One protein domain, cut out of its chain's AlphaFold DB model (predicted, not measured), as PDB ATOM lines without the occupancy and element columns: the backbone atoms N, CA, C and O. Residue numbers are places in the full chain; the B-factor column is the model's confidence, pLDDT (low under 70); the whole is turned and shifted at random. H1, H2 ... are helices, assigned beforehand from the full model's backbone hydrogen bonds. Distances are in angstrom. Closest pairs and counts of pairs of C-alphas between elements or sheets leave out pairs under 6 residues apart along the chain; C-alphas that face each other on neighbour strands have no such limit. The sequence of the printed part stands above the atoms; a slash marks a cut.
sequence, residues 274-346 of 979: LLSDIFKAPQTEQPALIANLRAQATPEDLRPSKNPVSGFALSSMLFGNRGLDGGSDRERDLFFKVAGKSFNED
ATOM      1  N   LEU A 274     -25.623  32.421 -47.410       90.31
ATOM      2  CA  LEU A 274     -26.183  32.437 -46.049       90.31
ATOM      3  C   LEU A 274     -26.985  31.160 -45.730       90.31
ATOM      4  O   LEU A 274     -26.851  30.602 -44.643       90.31
ATOM      5  N   LEU A 275     -27.766  30.653 -46.692       89.94
ATOM      6  CA  LEU A 275     -28.467  29.367 -46.573       89.94
ATOM      7  C   LEU A 275     -27.494  28.177 -46.486       89.94
ATOM      8  O   LEU A 275     -27.642  27.327 -45.610       89.94
ATOM      9  N   SER A 276     -26.480  28.127 -47.359       88.62
ATOM     10  CA  SER A 276     -25.391  27.131 -47.318       88.62
ATOM     11  C   SER A 276     -24.737  27.059 -45.943       88.62
ATOM     12  O   SER A 276     -24.459  25.967 -45.448       88.62
ATOM     13  N   ASP A 277     -24.480  28.218 -45.350       90.62
ATOM     14  CA  ASP A 277     -23.679  28.335 -44.143       90.62
ATOM     15  C   ASP A 277     -24.507  27.916 -42.922       90.62
ATOM     16  O   ASP A 277     -24.022  27.139 -42.103       90.62
ATOM     17  N   ILE A 278     -25.801  28.268 -42.873       91.00
ATOM     18  CA  ILE A 278     -26.760  27.734 -41.886       91.00
ATOM     19  C   ILE A 278     -26.851  26.203 -41.960       91.00
ATOM     20  O   ILE A 278     -26.785  25.541 -40.927       91.00
ATOM     21  N   PHE A 279     -26.967  25.618 -43.159       88.44
ATOM     22  CA  PHE A 279     -27.083  24.160 -43.312       88.44
ATOM     23  C   PHE A 279     -25.788  23.385 -43.002       88.44
ATOM     24  O   PHE A 279     -25.843  22.163 -42.846       88.44
ATOM     25  N   LYS A 280     -24.639  24.066 -42.907       89.69
ATOM     26  CA  LYS A 280     -23.339  23.485 -42.521       89.69
ATOM     27  C   LYS A 280     -22.964  23.753 -41.061       89.69
ATOM     28  O   LYS A 280     -22.184  22.989 -40.500       89.69
ATOM     29  N   ALA A 281     -23.476  24.830 -40.468       88.56
ATOM     30  CA  ALA A 281     -23.128  25.253 -39.118       88.56
ATOM     31  C   ALA A 281     -23.661  24.288 -38.037       88.56
ATOM     32  O   ALA A 281     -24.747  23.718 -38.201       88.56
ATOM     33  N   PRO A 282     -22.959  24.139 -36.896       85.69
ATOM     34  CA  PRO A 282     -23.485  23.457 -35.716       85.69
ATOM     35  C   PRO A 282     -24.788  24.093 -35.208       85.69
ATOM     36  O   PRO A 282     -24.991  25.303 -35.329       85.69
ATOM     37  N   GLN A 283     -25.651  23.303 -34.559       78.12
ATOM     38  CA  GLN A 283     -26.927  23.792 -34.001       78.12
ATOM     39  C   GLN A 283     -26.765  24.940 -32.986       78.12
ATOM     40  O   GLN A 283     -27.685  25.733 -32.821       78.12
ATOM     41  N   THR A 284     -25.600  25.070 -32.346       78.00
ATOM     42  CA  THR A 284     -25.253  26.169 -31.428       78.00
ATOM     43  C   THR A 284     -24.988  27.507 -32.131       78.00
ATOM     44  O   THR A 284     -25.157  28.562 -31.523       78.00
ATOM     45  N   GLU A 285     -24.592  27.491 -33.406       82.88
ATOM     46  CA  GLU A 285     -24.269  28.689 -34.201       82.88
ATOM     47  C   GLU A 285     -25.428  29.112 -35.116       82.88
ATOM     48  O   GLU A 285     -25.638  30.307 -35.356       82.88
ATOM     49  N   GLN A 286     -26.233  28.144 -35.572       84.69
ATOM     50  CA  GLN A 286     -27.404  28.368 -36.428       84.69
ATOM     51  C   GLN A 286     -28.340  29.507 -35.972       84.69
ATOM     52  O   GLN A 286     -28.749  30.271 -36.845       84.69
ATOM     53  N   PRO A 287     -28.673  29.717 -34.678       84.44
ATOM     54  CA  PRO A 287     -29.632  30.754 -34.288       84.44
ATOM     55  C   PRO A 287     -29.151  32.177 -34.619       84.44
ATOM     56  O   PRO A 287     -29.933  33.011 -35.079       84.44
ATOM     57  N   ALA A 288     -27.848  32.448 -34.481       84.88
ATOM     58  CA  ALA A 288     -27.261  33.734 -34.863       84.88
ATOM     59  C   ALA A 288     -27.252  33.934 -36.391       84.88
ATOM     60  O   ALA A 288     -27.532  35.030 -36.882       84.88
ATOM     61  N   LEU A 289     -26.986  32.866 -37.151       89.44
ATOM     62  CA  LEU A 289     -27.026  32.893 -38.616       89.44
ATOM     63  C   LEU A 289     -28.462  33.052 -39.152       89.44
ATOM     64  O   LEU A 289     -28.672  33.787 -40.114       89.44
ATOM     65  N   ILE A 290     -29.455  32.441 -38.500       90.25
ATOM     66  CA  ILE A 290     -30.887  32.589 -38.808       90.25
ATOM     67  C   ILE A 290     -31.353  34.027 -38.557       90.25
ATOM     68  O   ILE A 290     -32.023  34.602 -39.416       90.25
ATOM     69  N   ALA A 291     -30.965  34.640 -37.434       86.94
ATOM     70  CA  ALA A 291     -31.270  36.045 -37.155       86.94
ATOM     71  C   ALA A 291     -30.642  36.991 -38.201       86.94
ATOM     72  O   ALA A 291     -31.309  37.902 -38.695       86.94
ATOM     73  N   ASN A 292     -29.392  36.732 -38.606       88.75
ATOM     74  CA  ASN A 292     -28.716  37.470 -39.678       88.75
ATOM     75  C   ASN A 292     -29.418  37.300 -41.041       88.75
ATOM     76  O   ASN A 292     -29.638  38.279 -41.752       88.75
ATOM     77  N   LEU A 293     -29.835  36.077 -41.391       90.81
ATOM     78  CA  LEU A 293     -30.603  35.817 -42.610       90.81
ATOM     79  C   LEU A 293     -31.960  36.538 -42.583       90.81
ATOM     80  O   LEU A 293     -32.328  37.161 -43.579       90.81
ATOM     81  N   ARG A 294     -32.679  36.520 -41.451       89.44
ATOM     82  CA  ARG A 294     -33.969  37.216 -41.283       89.44
ATOM     83  C   ARG A 294     -33.854  38.729 -41.485       89.44
ATOM     84  O   ARG A 294     -34.752  39.332 -42.057       89.44
ATOM     85  N   ALA A 295     -32.741  39.334 -41.072       85.62
ATOM     86  CA  ALA A 295     -32.495  40.763 -41.254       85.62
ATOM     87  C   ALA A 295     -32.216  41.182 -42.716       85.62
ATOM     88  O   ALA A 295     -32.171  42.380 -43.001       85.62
ATOM     89  N   GLN A 296     -31.996  40.233 -43.639       85.81
ATOM     90  CA  GLN A 296     -31.499  40.522 -44.996       85.81
ATOM     91  C   GLN A 296     -32.293  39.863 -46.139       85.81
ATOM     92  O   GLN A 296     -32.370  40.421 -47.241       85.81
ATOM     93  N   ALA A 297     -32.879  38.688 -45.902       85.31
ATOM     94  CA  ALA A 297     -33.680  37.957 -46.877       85.31
ATOM     95  C   ALA A 297     -35.138  38.432 -46.891       85.31
ATOM     96  O   ALA A 297     -35.729  38.728 -45.857       85.31
ATOM     97  N   THR A 298     -35.748  38.446 -48.073       78.75
ATOM     98  CA  THR A 298     -37.177  38.740 -48.249       78.75
ATOM     99  C   THR A 298     -37.965  37.470 -48.606       78.75
ATOM    100  O   THR A 298     -37.372  36.480 -49.041       78.75
ATOM    101  N   PRO A 299     -39.310  37.473 -48.519       73.44
ATOM    102  CA  PRO A 299     -40.140  36.339 -48.949       73.44
ATOM    103  C   PRO A 299     -40.034  35.967 -50.444       73.44
ATOM    104  O   PRO A 299     -40.531  34.911 -50.839       73.44
ATOM    105  N   GLU A 300     -39.417  36.817 -51.272       71.38
ATOM    106  CA  GLU A 300     -39.015  36.512 -52.656       71.38
ATOM    107  C   GLU A 300     -37.680  35.764 -52.706       71.38
ATOM    108  O   GLU A 300     -37.554  34.795 -53.447       71.38
ATOM    109  N   ASP A 301     -36.703  36.168 -51.887       78.44
ATOM    110  CA  ASP A 301     -35.393  35.512 -51.808       78.44
ATOM    111  C   ASP A 301     -35.497  34.093 -51.219       78.44
ATOM    112  O   ASP A 301     -34.784  33.186 -51.644       78.44
ATOM    113  N   LEU A 302     -36.400  33.897 -50.248       83.00
ATOM    114  CA  LEU A 302     -36.598  32.618 -49.556       83.00
ATOM    115  C   LEU A 302     -37.456  31.617 -50.340       83.00
ATOM    116  O   LEU A 302     -37.230  30.422 -50.207       83.00
ATOM    117  N   ARG A 303     -38.431  32.069 -51.148       78.00
ATOM    118  CA  ARG A 303     -39.279  31.191 -51.987       78.00
ATOM    119  C   ARG A 303     -39.405  31.725 -53.433       78.00
ATOM    120  O   ARG A 303     -40.511  32.099 -53.846       78.00
ATOM    121  N   PRO A 304     -38.316  31.746 -54.235       68.31
ATOM    122  CA  PRO A 304     -38.314  32.338 -55.582       68.31
ATOM    123  C   PRO A 304     -39.237  31.630 -56.584       68.31
ATOM    124  O   PRO A 304     -39.648  32.220 -57.582       68.31
ATOM    125  N   SER A 305     -39.569  30.363 -56.326       63.69
ATOM    126  CA  SER A 305     -40.542  29.563 -57.081       63.69
ATOM    127  C   SER A 305     -41.990  30.059 -56.919       63.69
ATOM    128  O   SER A 305     -42.808  29.879 -57.822       63.69
ATOM    129  N   LYS A 306     -42.301  30.705 -55.786       61.88
ATOM    130  CA  LYS A 306     -43.645  31.167 -55.395       61.88
ATOM    131  C   LYS A 306     -43.832  32.669 -55.614       61.88
ATOM    132  O   LYS A 306     -44.884  33.100 -56.086       61.88
ATOM    133  N   ASN A 307     -42.797  33.447 -55.308       57.00
ATOM    134  CA  ASN A 307     -42.721  34.886 -55.535       57.00
ATOM    135  C   ASN A 307     -41.544  35.165 -56.490       57.00
ATOM    136  O   ASN A 307     -40.431  35.410 -56.022       57.00
ATOM    137  N   PRO A 308     -41.744  35.072 -57.820       54.66
ATOM    138  CA  PRO A 308     -40.663  35.271 -58.778       54.66
ATOM    139  C   PRO A 308     -40.126  36.704 -58.697       54.66
ATOM    140  O   PRO A 308     -40.895  37.663 -58.758       54.66
ATOM    141  N   VAL A 309     -38.798  36.828 -58.591       52.50
ATOM    142  CA  VAL A 309     -38.084  38.114 -58.541       52.50
ATOM    143  C   VAL A 309     -38.516  38.999 -59.714       52.50
ATOM    144  O   VAL A 309     -38.536  38.551 -60.866       52.50
ATOM    145  N   SER A 310     -38.884  40.245 -59.418       45.06
ATOM    146  CA  SER A 310     -39.473  41.160 -60.397       45.06
ATOM    147  C   SER A 310     -38.509  41.522 -61.539       45.06
ATOM    148  O   SER A 310     -37.284  41.486 -61.410       45.06
ATOM    149  N   GLY A 311     -39.074  41.850 -62.704       48.56
ATOM    150  CA  GLY A 311     -38.315  42.172 -63.915       48.56
ATOM    151  C   GLY A 311     -37.927  40.942 -64.740       48.56
ATOM    152  O   GLY A 311     -38.518  40.710 -65.795       48.56
ATOM    153  N   PHE A 312     -36.933  40.156 -64.302       52.38
ATOM    154  CA  PHE A 312     -36.301  39.151 -65.172       52.38
ATOM    155  C   PHE A 312     -36.047  37.788 -64.520       52.38
ATOM    156  O   PHE A 312     -35.136  37.611 -63.713       52.38
ATOM    157  N   ALA A 313     -36.733  36.767 -65.041       53.19
ATOM    158  CA  ALA A 313     -36.479  35.349 -64.771       53.19
ATOM    159  C   ALA A 313     -35.142  34.822 -65.352       53.19
ATOM    160  O   ALA A 313     -34.982  33.625 -65.556       53.19
ATOM    161  N   LEU A 314     -34.155  35.684 -65.617       56.56
ATOM    162  CA  LEU A 314     -32.853  35.273 -66.151       56.56
ATOM    163  C   LEU A 314     -32.075  34.404 -65.146       56.56
ATOM    164  O   LEU A 314     -31.419  33.435 -65.524       56.56
ATOM    165  N   SER A 315     -32.220  34.704 -63.851       55.91
ATOM    166  CA  SER A 315     -31.699  33.871 -62.763       55.91
ATOM    167  C   SER A 315     -32.309  32.464 -62.761       55.91
ATOM    168  O   SER A 315     -31.627  31.520 -62.361       55.91
ATOM    169  N   SER A 316     -33.538  32.290 -63.276       56.06
ATOM    170  CA  SER A 316     -34.199  30.980 -63.363       56.06
ATOM    171  C   SER A 316     -33.521  30.024 -64.341       56.06
ATOM    172  O   SER A 316     -33.706  28.820 -64.225       56.06
ATOM    173  N   MET A 317     -32.748  30.549 -65.294       57.88
ATOM    174  CA  MET A 317     -32.054  29.766 -66.322       57.88
ATOM    175  C   MET A 317     -30.596  29.473 -65.952       57.88
ATOM    176  O   MET A 317     -29.947  28.652 -66.596       57.88
ATOM    177  N   LEU A 318     -30.066  30.146 -64.926       59.00
ATOM    178  CA  LEU A 318     -28.659  30.054 -64.539       59.00
ATOM    179  C   LEU A 318     -28.400  29.174 -63.313       59.00
ATOM    180  O   LEU A 318     -27.292  28.643 -63.202       59.00
ATOM    181  N   PHE A 319     -29.378  28.977 -62.427       61.12
ATOM    182  CA  PHE A 319     -29.233  28.146 -61.226       61.12
ATOM    183  C   PHE A 319     -30.538  27.398 -60.944       61.12
ATOM    184  O   PHE A 319     -31.580  28.042 -60.842       61.12
ATOM    185  N   GLY A 320     -30.490  26.070 -60.794       55.25
ATOM    186  CA  GLY A 320     -31.664  25.269 -60.427       55.25
ATOM    187  C   GLY A 320     -32.183  25.671 -59.045       55.25
ATOM    188  O   GLY A 320     -33.133  26.445 -58.940       55.25
ATOM    189  N   ASN A 321     -31.485  25.210 -58.009       61.00
ATOM    190  CA  ASN A 321     -31.803  25.431 -56.599       61.00
ATOM    191  C   ASN A 321     -31.491  26.882 -56.189       61.00
ATOM    192  O   ASN A 321     -30.332  27.308 -56.275       61.00
ATOM    193  N   ARG A 322     -32.499  27.636 -55.733       72.94
ATOM    194  CA  ARG A 322     -32.366  29.012 -55.212       72.94
ATOM    195  C   ARG A 322     -33.416  29.273 -54.138       72.94
ATOM    196  O   ARG A 322     -34.600  29.087 -54.398       72.94
ATOM    197  N   GLY A 323     -32.994  29.787 -52.988       78.56
ATOM    198  CA  GLY A 323     -33.860  29.912 -51.819       78.56
ATOM    199  C   GLY A 323     -34.121  28.543 -51.189       78.56
ATOM    200  O   GLY A 323     -33.209  27.718 -51.101       78.56
ATOM    201  N   LEU A 324     -35.360  28.325 -50.755       81.44
ATOM    202  CA  LEU A 324     -35.855  27.090 -50.154       81.44
ATOM    203  C   LEU A 324     -36.976  26.528 -51.035       81.44
ATOM    204  O   LEU A 324     -37.978  27.209 -51.277       81.44
ATOM    205  N   ASP A 325     -36.813  25.290 -51.497       72.25
ATOM    206  CA  ASP A 325     -37.802  24.597 -52.332       72.25
ATOM    207  C   ASP A 325     -38.782  23.773 -51.472       72.25
ATOM    208  O   ASP A 325     -39.883  23.448 -51.918       72.25
ATOM    209  N   GLY A 326     -38.427  23.506 -50.209       65.75
ATOM    210  CA  GLY A 326     -39.289  22.880 -49.200       65.75
ATOM    211  C   GLY A 326     -39.375  21.360 -49.316       65.75
ATOM    212  O   GLY A 326     -40.229  20.747 -48.677       65.75
ATOM    213  N   GLY A 327     -38.496  20.756 -50.123       63.62
ATOM    214  CA  GLY A 327     -38.437  19.310 -50.354       63.62
ATOM    215  C   GLY A 327     -37.886  18.509 -49.172       63.62
ATOM    216  O   GLY A 327     -38.020  17.288 -49.156       63.62
ATOM    217  N   SER A 328     -37.290  19.179 -48.182       73.69
ATOM    218  CA  SER A 328     -36.821  18.575 -46.936       73.69
ATOM    219  C   SER A 328     -37.370  19.293 -45.703       73.69
ATOM    220  O   SER A 328     -37.617  20.501 -45.711       73.69
ATOM    221  N   ASP A 329     -37.530  18.546 -44.615       74.44
ATOM    222  CA  ASP A 329     -38.051  19.040 -43.334       74.44
ATOM    223  C   ASP A 329     -37.221  20.220 -42.813       74.44
ATOM    224  O   ASP A 329     -37.765  21.271 -42.487       74.44
ATOM    225  N   ARG A 330     -35.890  20.114 -42.914       82.62
ATOM    226  CA  ARG A 330     -34.937  21.169 -42.535       82.62
ATOM    227  C   ARG A 330     -35.128  22.479 -43.306       82.62
ATOM    228  O   ARG A 330     -34.891  23.543 -42.742       82.62
ATOM    229  N   GLU A 331     -35.549  22.437 -44.571       84.00
ATOM    230  CA  GLU A 331     -35.890  23.653 -45.329       84.00
ATOM    231  C   GLU A 331     -37.211  24.267 -44.856       84.00
ATOM    232  O   GLU A 331     -37.328  25.491 -44.790       84.00
ATOM    233  N   ARG A 332     -38.200  23.431 -44.511       81.94
ATOM    234  CA  ARG A 332     -39.505  23.876 -43.999       81.94
ATOM    235  C   ARG A 332     -39.363  24.487 -42.600       81.94
ATOM    236  O   ARG A 332     -39.880  25.581 -42.370       81.94
ATOM    237  N   ASP A 333     -38.580  23.851 -41.730       87.12
ATOM    238  CA  ASP A 333     -38.214  24.349 -40.400       87.12
ATOM    239  C   ASP A 333     -37.441  25.675 -40.491       87.12
ATOM    240  O   ASP A 333     -37.754  26.631 -39.778       87.12
ATOM    241  N   LEU A 334     -36.442  25.761 -41.381       89.94
ATOM    242  CA  LEU A 334     -35.662  26.986 -41.585       89.94
ATOM    243  C   LEU A 334     -36.533  28.121 -42.134       89.94
ATOM    244  O   LEU A 334     -36.428  29.252 -41.657       89.94
ATOM    245  N   PHE A 335     -37.422  27.833 -43.089       89.06
ATOM    246  CA  PHE A 335     -38.369  28.827 -43.589       89.06
ATOM    247  C   PHE A 335     -39.264  29.361 -42.469       89.06
ATOM    248  O   PHE A 335     -39.397  30.580 -42.354       89.06
ATOM    249  N   PHE A 336     -39.819  28.491 -41.618       88.69
ATOM    250  CA  PHE A 336     -40.607  28.930 -40.465       88.69
ATOM    251  C   PHE A 336     -39.763  29.793 -39.520       88.69
ATOM    252  O   PHE A 336     -40.135  30.935 -39.263       88.69
ATOM    253  N   LYS A 337     -38.585  29.324 -39.083       90.62
ATOM    254  CA  LYS A 337     -37.708  30.065 -38.151       90.62
ATOM    255  C   LYS A 337     -37.319  31.455 -38.666       90.62
ATOM    256  O   LYS A 337     -37.251  32.410 -37.885       90.62
ATOM    257  N   VAL A 338     -37.121  31.606 -39.975       90.69
ATOM    258  CA  VAL A 338     -36.869  32.911 -40.600       90.69
ATOM    259  C   VAL A 338     -38.157  33.736 -40.716       90.69
ATOM    260  O   VAL A 338     -38.189  34.849 -40.201       90.69
ATOM    261  N   ALA A 339     -39.207  33.222 -41.361       85.88
ATOM    262  CA  ALA A 339     -40.346  34.015 -41.842       85.88
ATOM    263  C   ALA A 339     -41.591  34.041 -40.928       85.88
ATOM    264  O   ALA A 339     -42.495  34.833 -41.184       85.88
ATOM    265  N   GLY A 340     -41.672  33.176 -39.914       83.75
ATOM    266  CA  GLY A 340     -42.805  33.086 -38.980       83.75
ATOM    267  C   GLY A 340     -44.111  32.561 -39.567       83.75
ATOM    268  O   GLY A 340     -45.175  32.818 -39.016       83.75
ATOM    269  N   LYS A 341     -44.035  31.858 -40.704       81.38
ATOM    270  CA  LYS A 341     -45.180  31.321 -41.456       81.38
ATOM    271  C   LYS A 341     -44.876  29.908 -41.935       81.38
ATOM    272  O   LYS A 341     -43.711  29.589 -42.195       81.38
ATOM    273  N   SER A 342     -45.884  29.052 -42.071       74.06
ATOM    274  CA  SER A 342     -45.676  27.703 -42.606       74.06
ATOM    275  C   SER A 342     -45.284  27.762 -44.081       74.06
ATOM    276  O   SER A 342     -45.818  28.551 -44.866       74.06
ATOM    277  N   PHE A 343     -44.379  26.876 -44.502       72.81
ATOM    278  CA  PHE A 343     -43.910  26.817 -45.891       72.81
ATOM    279  C   PHE A 343     -45.069  26.672 -46.901       72.81
ATOM    280  O   PHE A 343     -45.029  27.242 -47.998       72.81
ATOM    281  N   ASN A 344     -46.129  25.963 -46.498       62.34
ATOM    282  CA  ASN A 344     -47.257  25.596 -47.351       62.34
ATOM    283  C   ASN A 344     -48.462  26.554 -47.290       62.34
ATOM    284  O   ASN A 344     -49.320  26.439 -48.159       62.34
ATOM    285  N   GLU A 345     -48.541  27.499 -46.345       55.03
ATOM    286  CA  GLU A 345     -49.771  28.279 -46.063       55.03
ATOM    287  C   GLU A 345     -50.385  28.939 -47.307       55.03
ATOM    288  O   GLU A 345     -51.496  28.604 -47.712       55.03
ATOM    289  N   ASP A 346     -49.638  29.790 -48.012       45.47
ATOM    290  CA  ASP A 346     -50.121  30.493 -49.209       45.47
ATOM    291  C   ASP A 346     -50.187  29.606 -50.482       45.47
ATOM    292  O   ASP A 346     -50.205  30.110 -51.606       45.47
TER     293      ASP A 346
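What this domain is: This is residues 274 to 346 of the 979 residues of the protein "VIT domain-containing protein" of Candidatus Melainabacteria bacterium (UniProt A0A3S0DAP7). A helical hairpin of H1 and H2 and the longer H5 make a small three-helix cluster, in which H5 meets H2 near the last residues of both, like a V. The short H3 lies close to H5, and at the far end from the hairpin's turn a long loop and the short H4 lie away from the cluster and make much of the length. The printed part has 73 residues, with five named helices in the order H1, H2, H3, H4, H5 and no named strand. The class is all helix, though under half of the residues, 35 of 73, are in named elements. The whole is compact, with a radius of gyration of the C-alphas of 12.4 A, and spans 38 by 26 by 23 A.

How they stand to each other: H5, residues 329 to 339, touches H2, residues 286 to 294; the closest C-alphas are those of Arg 294 and Val 338, 5.2 A apart. These two run the same way at a steep tilt of 54 degrees. H2 also touches H1, residues 274 to 280, with the C-alphas of Ile 278 and Gln 286 closest at 5.5 A. H1 and H2 form a helical hairpin, running opposite ways at a shallow tilt of 16 degrees. H1 and H5 are near each other, with no pair of C-alphas within 8 A. H3, residues 299 to 302, is close to H5 but not clearly touching it; the closest C-alphas are those of Leu 302 and Phe 335, 7.3 A apart. H4, residues 315 to 318, touches no helix, and its centre is the farthest from the mean of the C-alphas, at 16.7 A. Every O i to N i+4 pair is within hydrogen-bond range in H1, H2 and H5. H3 and H4 are too short for such a pair; the single O i to N i+3 pair is within range in H4 but not in H3.

Where its parts are: H5 is the longest helix, 15.2 A from C-alpha 329 at (-38.051, 19.040, -43.334) to C-alpha 339 at (-40.346, 34.015, -41.842). H2 measures 12.0 A and H1 10.0 A, and H1 begins with C-alpha 274 at (-26.183, 32.437, -46.049). H3 and H4 measure 5.2 A each.

The domain as a whole: The C-alphas of Thr 284 and Gly 311 are the two farthest apart, at 38.5 A. The printed part has no cut. The links H1 to H2 and H2 to H3 are tight, H4 to H5 is short, and H3 to H4, residues 303 to 314, is long. The mean pLDDT of the printed part is 75.3; residues 304 to 321, 326 to 327 and 344 to 346 are under 70.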